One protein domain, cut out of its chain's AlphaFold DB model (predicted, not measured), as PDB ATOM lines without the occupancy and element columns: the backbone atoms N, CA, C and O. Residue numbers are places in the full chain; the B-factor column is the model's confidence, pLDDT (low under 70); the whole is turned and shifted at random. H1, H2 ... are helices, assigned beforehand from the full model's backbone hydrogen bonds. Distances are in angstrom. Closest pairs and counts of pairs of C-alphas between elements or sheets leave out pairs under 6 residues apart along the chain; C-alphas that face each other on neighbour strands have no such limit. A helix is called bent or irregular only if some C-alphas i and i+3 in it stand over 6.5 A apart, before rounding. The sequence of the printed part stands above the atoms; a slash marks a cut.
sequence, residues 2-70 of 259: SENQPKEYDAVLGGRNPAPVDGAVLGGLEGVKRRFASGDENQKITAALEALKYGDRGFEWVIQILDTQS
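What this domain is: This is residues 2 to 70 of the 259 residues of the protein "Serine/threonine protein kinase" of Calothrix parasitica NIES-267 (UniProt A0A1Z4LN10). Three short helical rods, H1 and the two arms H2a and H2b of one bent helix, stand side by side in a small up-and-down bundle, their centres making a triangle. The chain folds back on itself between the two arms, and ahead of H1 a long stretch without a named element, residues 2 to 27, makes a wide loop from which residues 15 to 24 stick out. The printed part has 69 residues with two named helices, H1 then H2, and no named strand; the class is all helix. It is only just compact, close to loose, with a radius of gyration of the C-alphas of 12.9 A and spans of 38 by 28 by 19 A.

How they stand to each other: The longest helix, H2, residues 41 to 66, was assigned as one helix by its hydrogen bonds but is bent: C-alphas 53 and 56 are 8.9 A apart. Its arms H2a, residues 41 to 53, and H2b, residues 56 to 66, run opposite ways at a shallow tilt of 25 degrees. They touch, H2a with residues 48 to 52 alone; the closest C-alphas, of Ala 51 and Gly 58, are 4.5 A apart. H1, residues 28 to 38, touches H2a, with the C-alphas of Phe 36 and Lys 44 closest at 4.5 A. These two form a helical hairpin, running opposite ways at a shallow tilt of 13 degrees. H1 and H2b are close but not clearly touching, the closest C-alphas, of Leu 29 and Gly 58, being 6.7 A apart. Every O i to N i+4 pair is within hydrogen-bond range in H1 and H2b, and 8 of 9 are in H2a.

Where its parts are: H2a is 19.3 A long from C-alpha 41 at (-42.411, -37.410, 30.757) to C-alpha 53. H2b measures 15.4 A and ends with C-alpha 66 at (-44.972, -34.611, 19.007). H1 measures 16.2 A and begins with C-alpha 28 at (-32.654, -50.185, 18.363).

The domain as a whole: The C-alphas of Val 21 and Ser 70, the two farthest apart, are 38.7 A from each other. The printed part has no cut, and the link from H1 to H2 is tight. Without residues 15 to 24, which stand free, the body spans 32 by 26 by 13 A. The mean pLDDT of the printed part is 75.9, and residues 2 to 6 and 8 to 26 are under 70.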
ATOM      1  N   SER A   2     -28.962 -56.972   8.629       40.78
ATOM      2  CA  SER A   2     -30.299 -56.923   9.236       40.78
ATOM      3  C   SER A   2     -30.500 -55.667  10.094       40.78
ATOM      4  O   SER A   2     -29.787 -55.466  11.074       40.78
ATOM      5  N   GLU A   3     -31.499 -54.862   9.738       51.16
ATOM      6  CA  GLU A   3     -31.790 -53.519  10.273       51.16
ATOM      7  C   GLU A   3     -32.277 -53.472  11.736       51.16
ATOM      8  O   GLU A   3     -32.440 -52.388  12.289       51.16
ATOM      9  N   ASN A   4     -32.466 -54.631  12.376       53.28
ATOM     10  CA  ASN A   4     -32.939 -54.772  13.760       53.28
ATOM     11  C   ASN A   4     -31.825 -55.140  14.755       53.28
ATOM     12  O   ASN A   4     -32.112 -55.612  15.854       53.28
ATOM     13  N   GLN A   5     -30.554 -54.984  14.375       55.84
ATOM     14  CA  GLN A   5     -29.453 -55.260  15.295       55.84
ATOM     15  C   GLN A   5     -29.174 -54.075  16.227       55.84
ATOM     16  O   GLN A   5     -29.212 -52.926  15.773       55.84
ATOM     17  N   PRO A   6     -28.869 -54.346  17.509       59.50
ATOM     18  CA  PRO A   6     -28.516 -53.304  18.454       59.50
ATOM     19  C   PRO A   6     -27.294 -52.488  18.001       59.50
ATOM     20  O   PRO A   6     -26.330 -53.050  17.480       59.50
ATOM     21  N   LYS A   7     -27.316 -51.168  18.205       72.00
ATOM     22  CA  LYS A   7     -26.181 -50.259  17.977       72.00
ATOM     23  C   LYS A   7     -25.333 -50.082  19.237       72.00
ATOM     24  O   LYS A   7     -25.754 -50.416  20.338       72.00
ATOM     25  N   GLU A   8     -24.149 -49.489  19.075       58.66
ATOM     26  CA  GLU A   8     -23.164 -49.257  20.150       58.66
ATOM     27  C   GLU A   8     -23.729 -48.498  21.367       58.66
ATOM     28  O   GLU A   8     -23.245 -48.657  22.482       58.66
ATOM     29  N   TYR A   9     -24.776 -47.693  21.172       62.00
ATOM     30  CA  TYR A   9     -25.424 -46.914  22.229       62.00
ATOM     31  C   TYR A   9     -26.712 -47.542  22.781       62.00
ATOM     32  O   TYR A   9     -27.407 -46.890  23.562       62.00
ATOM     33  N   ASP A  10     -27.056 -48.766  22.382       61.59
ATOM     34  CA  ASP A  10     -28.277 -49.429  22.826       61.59
ATOM     35  C   ASP A  10     -28.086 -50.049  24.215       61.59
ATOM     36  O   ASP A  10     -27.208 -50.882  24.443       61.59
ATOM     37  N   ALA A  11     -28.955 -49.685  25.158       59.28
ATOM     38  CA  ALA A  11     -29.001 -50.340  26.457       59.28
ATOM     39  C   ALA A  11     -29.606 -51.748  26.324       59.28
ATOM     40  O   ALA A  11     -30.784 -51.901  25.992       59.28
ATOM     41  N   VAL A  12     -28.817 -52.782  26.624       57.22
ATOM     42  CA  VAL A  12     -29.295 -54.167  26.716       57.22
ATOM     43  C   VAL A  12     -29.803 -54.418  28.137       57.22
ATOM     44  O   VAL A  12     -29.040 -54.371  29.099       57.22
ATOM     45  N   LEU A  13     -31.103 -54.677  28.283       50.41
ATOM     46  CA  LEU A  13     -31.702 -55.027  29.572       50.41
ATOM     47  C   LEU A  13     -31.283 -56.447  29.980       50.41
ATOM     48  O   LEU A  13     -31.823 -57.429  29.479       50.41
ATOM     49  N   GLY A  14     -30.334 -56.551  30.913       48.41
ATOM     50  CA  GLY A  14     -29.999 -57.799  31.597       48.41
ATOM     51  C   GLY A  14     -30.818 -57.965  32.878       48.41
ATOM     52  O   GLY A  14     -30.586 -57.263  33.858       48.41
ATOM     53  N   GLY A  15     -31.772 -58.898  32.886       50.03
ATOM     54  CA  GLY A  15     -32.403 -59.395  34.113       50.03
ATOM     55  C   GLY A  15     -31.617 -60.572  34.706       50.03
ATOM     56  O   GLY A  15     -30.899 -61.261  33.990       50.03
ATOM     57  N   ARG A  16     -31.777 -60.848  36.011       48.38
ATOM     58  CA  ARG A  16     -31.202 -62.046  36.673       48.38
ATOM     59  C   ARG A  16     -31.842 -63.373  36.228       48.38
ATOM     60  O   ARG A  16     -31.385 -64.428  36.653       48.38
ATOM     61  N   ASN A  17     -32.872 -63.321  35.384       49.22
ATOM     62  CA  ASN A  17     -33.465 -64.490  34.749       49.22
ATOM     63  C   ASN A  17     -32.925 -64.622  33.320       49.22
ATOM     64  O   ASN A  17     -32.867 -63.608  32.618       49.22
ATOM     65  N   PRO A  18     -32.568 -65.840  32.868       50.31
ATOM     66  CA  PRO A  18     -32.224 -66.062  31.474       50.31
ATOM     67  C   PRO A  18     -33.377 -65.590  30.586       50.31
ATOM     68  O   PRO A  18     -34.549 -65.822  30.901       50.31
ATOM     69  N   ALA A  19     -33.042 -64.886  29.502       49.34
ATOM     70  CA  ALA A  19     -34.029 -64.481  28.513       49.34
ATOM     71  C   ALA A  19     -34.783 -65.735  28.020       49.34
ATOM     72  O   ALA A  19     -34.146 -66.778  27.837       49.34
ATOM     73  N   PRO A  20     -36.115 -65.669  27.823       55.25
ATOM     74  CA  PRO A  20     -36.850 -66.747  27.170       55.25
ATOM     75  C   PRO A  20     -36.146 -67.119  25.862       55.25
ATOM     76  O   PRO A  20     -35.616 -66.237  25.190       55.25
ATOM     77  N   VAL A  21     -36.146 -68.400  25.495       47.09
ATOM     78  CA  VAL A  21     -35.441 -68.907  24.300       47.09
ATOM     79  C   VAL A  21     -35.919 -68.208  23.008       47.09
ATOM     80  O   VAL A  21     -35.142 -68.077  22.069       47.09
ATOM     81  N   ASP A  22     -37.128 -67.629  23.033       48.69
ATOM     82  CA  ASP A  22     -37.739 -66.816  21.965       48.69
ATOM     83  C   ASP A  22     -37.915 -65.321  22.337       48.69
ATOM     84  O   ASP A  22     -38.673 -64.574  21.714       48.69
ATOM     85  N   GLY A  23     -37.259 -64.858  23.402       48.19
ATOM     86  CA  GLY A  23     -37.367 -63.494  23.906       48.19
ATOM     87  C   GLY A  23     -36.539 -62.516  23.077       48.19
ATOM     88  O   GLY A  23     -35.333 -62.396  23.278       48.19
ATOM     89  N   ALA A  24     -37.179 -61.769  22.176       53.34
ATOM     90  CA  ALA A  24     -36.508 -60.715  21.422       53.34
ATOM     91  C   ALA A  24     -35.982 -59.609  22.360       53.34
ATOM     92  O   ALA A  24     -36.753 -58.909  23.025       53.34
ATOM     93  N   VAL A  25     -34.661 -59.408  22.377       52.72
ATOM     94  CA  VAL A  25     -34.047 -58.183  22.899       52.72
ATOM     95  C   VAL A  25     -34.404 -57.075  21.914       52.72
ATOM     96  O   VAL A  25     -33.801 -56.967  20.849       52.72
ATOM     97  N   LEU A  26     -35.427 -56.281  22.238       58.38
ATOM     98  CA  LEU A  26     -35.828 -55.114  21.448       58.38
ATOM     99  C   LEU A  26     -34.775 -54.010  21.613       58.38
ATOM    100  O   LEU A  26     -34.978 -53.046  22.346       58.38
ATOM    101  N   GLY A  27     -33.616 -54.200  20.988       72.00
ATOM    102  CA  GLY A  27     -32.645 -53.143  20.748       72.00
ATOM    103  C   GLY A  27     -33.145 -52.183  19.670       72.00
ATOM    104  O   GLY A  27     -34.218 -52.352  19.085       72.00
ATOM    105  N   GLY A  28     -32.359 -51.154  19.399       85.81
ATOM    106  CA  GLY A  28     -32.654 -50.185  18.363       85.81
ATOM    107  C   GLY A  28     -33.879 -49.306  18.638       85.81
ATOM    108  O   GLY A  28     -34.348 -49.150  19.769       85.81
ATOM    109  N   LEU A  29     -34.428 -48.740  17.561       89.69
ATOM    110  CA  LEU A  29     -35.547 -47.796  17.617       89.69
ATOM    111  C   LEU A  29     -36.816 -48.403  18.249       89.69
ATOM    112  O   LEU A  29     -37.560 -47.695  18.918       89.69
ATOM    113  N   GLU A  30     -37.060 -49.705  18.094       90.00
ATOM    114  CA  GLU A  30     -38.213 -50.368  18.724       90.00
ATOM    115  C   GLU A  30     -38.071 -50.453  20.253       90.00
ATOM    116  O   GLU A  30     -39.044 -50.264  20.987       90.00
ATOM    117  N   GLY A  31     -36.847 -50.633  20.758       90.25
ATOM    118  CA  GLY A  31     -36.550 -50.513  22.186       90.25
ATOM    119  C   GLY A  31     -36.821 -49.113  22.725       90.25
ATOM    120  O   GLY A  31     -37.422 -48.957  23.792       90.25
ATOM    121  N   VAL A  32     -36.428 -48.092  21.958       93.31
ATOM    122  CA  VAL A  32     -36.711 -46.683  22.265       93.31
ATOM    123  C   VAL A  32     -38.219 -46.430  22.341       93.31
ATOM    124  O   VAL A  32     -38.698 -45.888  23.337       93.31
ATOM    125  N   LYS A  33     -38.986 -46.887  21.342       94.19
ATOM    126  CA  LYS A  33     -40.454 -46.768  21.308       94.19
ATOM    127  C   LYS A  33     -41.123 -47.430  22.508       94.19
ATOM    128  O   LYS A  33     -42.056 -46.871  23.080       94.19
ATOM    129  N   ARG A  34     -40.631 -48.598  22.933       90.94
ATOM    130  CA  ARG A  34     -41.159 -49.292  24.114       90.94
ATOM    131  C   ARG A  34     -40.916 -48.495  25.396       90.94
ATOM    132  O   ARG A  34     -41.843 -48.352  26.186       90.94
ATOM    133  N   ARG A  35     -39.707 -47.947  25.580       92.06
ATOM    134  CA  ARG A  35     -39.386 -47.081  26.732       92.06
ATOM    135  C   ARG A  35     -40.212 -45.801  26.736       92.06
ATOM    136  O   ARG A  35     -40.642 -45.370  27.796       92.06
ATOM    137  N   PHE A  36     -40.466 -45.233  25.562       94.38
ATOM    138  CA  PHE A  36     -41.362 -44.093  25.416       94.38
ATOM    139  C   PHE A  36     -42.798 -44.430  25.852       94.38
ATOM    140  O   PHE A  36     -43.396 -43.691  26.627       94.38
ATOM    141  N   ALA A  37     -43.343 -45.565  25.405       92.56
ATOM    142  CA  ALA A  37     -44.717 -45.961  25.717       92.56
ATOM    143  C   ALA A  37     -44.960 -46.207  27.217       92.56
ATOM    144  O   ALA A  37     -46.049 -45.925  27.712       92.56
ATOM    145  N   SER A  38     -43.964 -46.730  27.937       89.94
ATOM    146  CA  SER A  38     -44.070 -47.034  29.371       89.94
ATOM    147  C   SER A  38     -43.498 -45.951  30.289       89.94
ATOM    148  O   SER A  38     -43.497 -46.143  31.503       89.94
ATOM    149  N   GLY A  39     -42.927 -44.885  29.724       89.56
ATOM    150  CA  GLY A  39     -42.120 -43.923  30.465       89.56
ATOM    151  C   GLY A  39     -42.907 -42.748  31.039       89.56
ATOM    152  O   GLY A  39     -43.941 -42.345  30.498       89.56
ATOM    153  N   ASP A  40     -42.370 -42.161  32.107       92.44
ATOM    154  CA  ASP A  40     -42.741 -40.812  32.542       92.44
ATOM    155  C   ASP A  40     -42.307 -39.746  31.513       92.44
ATOM    156  O   ASP A  40     -41.657 -40.045  30.510       92.44
ATOM    157  N   GLU A  41     -42.680 -38.484  31.722       89.81
ATOM    158  CA  GLU A  41     -42.411 -37.410  30.757       89.81
ATOM    159  C   GLU A  41     -40.911 -37.223  30.456       89.81
ATOM    160  O   GLU A  41     -40.521 -37.101  29.294       89.81
ATOM    161  N   ASN A  42     -40.043 -37.302  31.467       89.06
ATOM    162  CA  ASN A  42     -38.594 -37.184  31.276       89.06
ATOM    163  C   ASN A  42     -38.021 -38.390  30.524       89.06
ATOM    164  O   ASN A  42     -37.148 -38.243  29.659       89.06
ATOM    165  N   GLN A  43     -38.512 -39.590  30.827       92.38
ATOM    166  CA  GLN A  43     -38.149 -40.815  30.121       92.38
ATOM    167  C   GLN A  43     -38.619 -40.774  28.667       92.38
ATOM    168  O   GLN A  43     -37.867 -41.164  27.772       92.38
ATOM    169  N   LYS A  44     -39.814 -40.237  28.412       94.94
ATOM    170  CA  LYS A  44     -40.331 -39.994  27.067       94.94
ATOM    171  C   LYS A  44     -39.454 -39.014  26.305       94.94
ATOM    172  O   LYS A  44     -39.079 -39.318  25.173       94.94
ATOM    173  N   ILE A  45     -39.098 -37.869  26.899       90.69
ATOM    174  CA  ILE A  45     -38.202 -36.885  26.267       90.69
ATOM    175  C   ILE A  45     -36.877 -37.568  25.933       90.69
ATOM    176  O   ILE A  45     -36.417 -37.514  24.796       90.69
ATOM    177  N   THR A  46     -36.295 -38.294  26.887       91.25
ATOM    178  CA  THR A  46     -35.029 -39.014  26.692       91.25
ATOM    179  C   THR A  46     -35.118 -40.019  25.543       91.25
ATOM    180  O   THR A  46     -34.247 -40.031  24.673       91.25
ATOM    181  N   ALA A  47     -36.188 -40.815  25.492       94.12
ATOM    182  CA  ALA A  47     -36.436 -41.760  24.411       94.12
ATOM    183  C   ALA A  47     -36.585 -41.042  23.058       94.12
ATOM    184  O   ALA A  47     -35.965 -41.439  22.076       94.12
ATOM    185  N   ALA A  48     -37.319 -39.930  22.994       93.25
ATOM    186  CA  ALA A  48     -37.433 -39.136  21.773       93.25
ATOM    187  C   ALA A  48     -36.071 -38.586  21.312       93.25
ATOM    188  O   ALA A  48     -35.712 -38.693  20.140       93.25
ATOM    189  N   LEU A  49     -35.247 -38.073  22.229       89.44
ATOM    190  CA  LEU A  49     -33.904 -37.585  21.900       89.44
ATOM    191  C   LEU A  49     -32.949 -38.696  21.453       89.44
ATOM    192  O   LEU A  49     -32.044 -38.442  20.646       89.44
ATOM    193  N   GLU A  50     -33.137 -39.903  21.976       91.31
ATOM    194  CA  GLU A  50     -32.420 -41.102  21.566       91.31
ATOM    195  C   GLU A  50     -32.849 -41.567  20.174       91.31
ATOM    196  O   GLU A  50     -31.985 -41.874  19.355       91.31
ATOM    197  N   ALA A  51     -34.146 -41.517  19.855       92.56
ATOM    198  CA  ALA A  51     -34.649 -41.837  18.523       92.56
ATOM    199  C   ALA A  51     -33.988 -40.980  17.433       92.56
ATOM    200  O   ALA A  51     -33.645 -41.501  16.376       92.56
ATOM    201  N   LEU A  52     -33.668 -39.710  17.710       86.12
ATOM    202  CA  LEU A  52     -32.929 -38.847  16.773       86.12
ATOM    203  C   LEU A  52     -31.547 -39.405  16.360       86.12
ATOM    204  O   LEU A  52     -30.968 -38.932  15.382       86.12
ATOM    205  N   LYS A  53     -30.981 -40.380  17.087       86.94
ATOM    206  CA  LYS A  53     -29.727 -41.070  16.722       86.94
ATOM    207  C   LYS A  53     -29.916 -42.125  15.622       86.94
ATOM    208  O   LYS A  53     -28.928 -42.603  15.060       86.94
ATOM    209  N   TYR A  54     -31.158 -42.483  15.295       88.00
ATOM    210  CA  TYR A  54     -31.507 -43.489  14.285       88.00
ATOM    211  C   TYR A  54     -31.774 -42.890  12.895       88.00
ATOM    212  O   TYR A  54     -32.395 -43.542  12.058       88.00
ATOM    213  N   GLY A  55     -31.274 -41.679  12.625       82.75
ATOM    214  CA  GLY A  55     -31.417 -41.020  11.324       82.75
ATOM    215  C   GLY A  55     -32.872 -40.675  11.007       82.75
ATOM    216  O   GLY A  55     -33.653 -40.403  11.920       82.75
ATOM    217  N   ASP A  56     -33.228 -40.711   9.725       78.50
ATOM    218  CA  ASP A  56     -34.523 -40.230   9.231       78.50
ATOM    219  C   ASP A  56     -35.705 -40.997   9.836       78.50
ATOM    220  O   ASP A  56     -36.656 -40.381  10.297       78.50
ATOM    221  N   ARG A  57     -35.605 -42.325   9.996       86.50
ATOM    222  CA  ARG A  57     -36.664 -43.141  10.630       86.50
ATOM    223  C   ARG A  57     -36.950 -42.740  12.075       86.50
ATOM    224  O   ARG A  57     -38.095 -42.733  12.520       86.50
ATOM    225  N   GLY A  58     -35.892 -42.466  12.836       88.62
ATOM    226  CA  GLY A  58     -36.029 -42.014  14.214       88.62
ATOM    227  C   GLY A  58     -36.560 -40.587  14.286       88.62
ATOM    228  O   GLY A  58     -37.375 -40.279  15.151       88.62
ATOM    229  N   PHE A  59     -36.147 -39.745  13.339       83.31
ATOM    230  CA  PHE A  59     -36.642 -38.388  13.193       83.31
ATOM    231  C   PHE A  59     -38.141 -38.346  12.858       83.31
ATOM    232  O   PHE A  59     -38.901 -37.697  13.569       83.31
ATOM    233  N   GLU A  60     -38.580 -39.083  11.838       83.88
ATOM    234  CA  GLU A  60     -39.987 -39.206  11.440       83.88
ATOM    235  C   GLU A  60     -40.860 -39.687  12.595       83.88
ATOM    236  O   GLU A  60     -41.914 -39.110  12.853       83.88
ATOM    237  N   TRP A  61     -40.404 -40.702  13.334       91.06
ATOM    238  CA  TRP A  61     -41.130 -41.171  14.507       91.06
ATOM    239  C   TRP A  61     -41.242 -40.087  15.585       91.06
ATOM    240  O   TRP A  61     -42.327 -39.889  16.124       91.06
ATOM    241  N   VAL A  62     -40.156 -39.352  15.869       90.44
ATOM    242  CA  VAL A  62     -40.193 -38.216  16.804       90.44
ATOM    243  C   VAL A  62     -41.200 -37.170  16.338       90.44
ATOM    244  O   VAL A  62     -41.987 -36.700  17.149       90.44
ATOM    245  N   ILE A  63     -41.242 -36.844  15.044       82.50
ATOM    246  CA  ILE A  63     -42.239 -35.909  14.509       82.50
ATOM    247  C   ILE A  63     -43.665 -36.415  14.709       82.50
ATOM    248  O   ILE A  63     -44.518 -35.637  15.122       82.50
ATOM    249  N   GLN A  64     -43.921 -37.700  14.462       86.38
ATOM    250  CA  GLN A  64     -45.255 -38.289  14.605       86.38
ATOM    251  C   GLN A  64     -45.778 -38.237  16.040       86.38
ATOM    252  O   GLN A  64     -46.976 -38.061  16.247       86.38
ATOM    253  N   ILE A  65     -44.906 -38.411  17.037       91.19
ATOM    254  CA  ILE A  65     -45.346 -38.423  18.435       91.19
ATOM    255  C   ILE A  65     -45.567 -37.016  18.996       91.19
ATOM    256  O   ILE A  65     -46.346 -36.899  19.937       91.19
ATOM    257  N   LEU A  66     -44.928 -35.972  18.450       85.88
ATOM    258  CA  LEU A  66     -44.972 -34.611  19.007       85.88
ATOM    259  C   LEU A  66     -46.406 -34.119  19.203       85.88
ATOM    260  O   LEU A  66     -46.762 -33.809  20.333       85.88
ATOM    261  N   ASP A  67     -47.239 -34.207  18.162       76.25
ATOM    262  CA  ASP A  67     -48.628 -33.712  18.170       76.25
ATOM    263  C   ASP A  67     -49.556 -34.468  19.150       76.25
ATOM    264  O   ASP A  67     -50.712 -34.095  19.346       76.25
ATOM    265  N   THR A  68     -49.081 -35.564  19.751       83.50
ATOM    266  CA  THR A  68     -49.842 -36.386  20.711       83.50
ATOM    267  C   THR A  68     -49.400 -36.197  22.160       83.50
ATOM    268  O   THR A  68     -49.977 -36.814  23.058       83.50
ATOM    269  N   GLN A  69     -48.339 -35.422  22.399       90.19
ATOM    270  CA  GLN A  69     -47.770 -35.227  23.731       90.19
ATOM    271  C   GLN A  69     -48.119 -33.847  24.307       90.19
ATOM    272  O   GLN A  69     -48.825 -33.045  23.706       90.19
ATOM    273  N   SER A  70     -47.662 -33.602  25.535       86.62
ATOM    274  CA  SER A  70     -47.790 -32.316  26.213       86.62
ATOM    275  C   SER A  70     -47.003 -31.219  25.484       86.62
ATOM    276  O   SER A  70     -46.003 -31.478  24.806       86.62
TER     277      SER A  70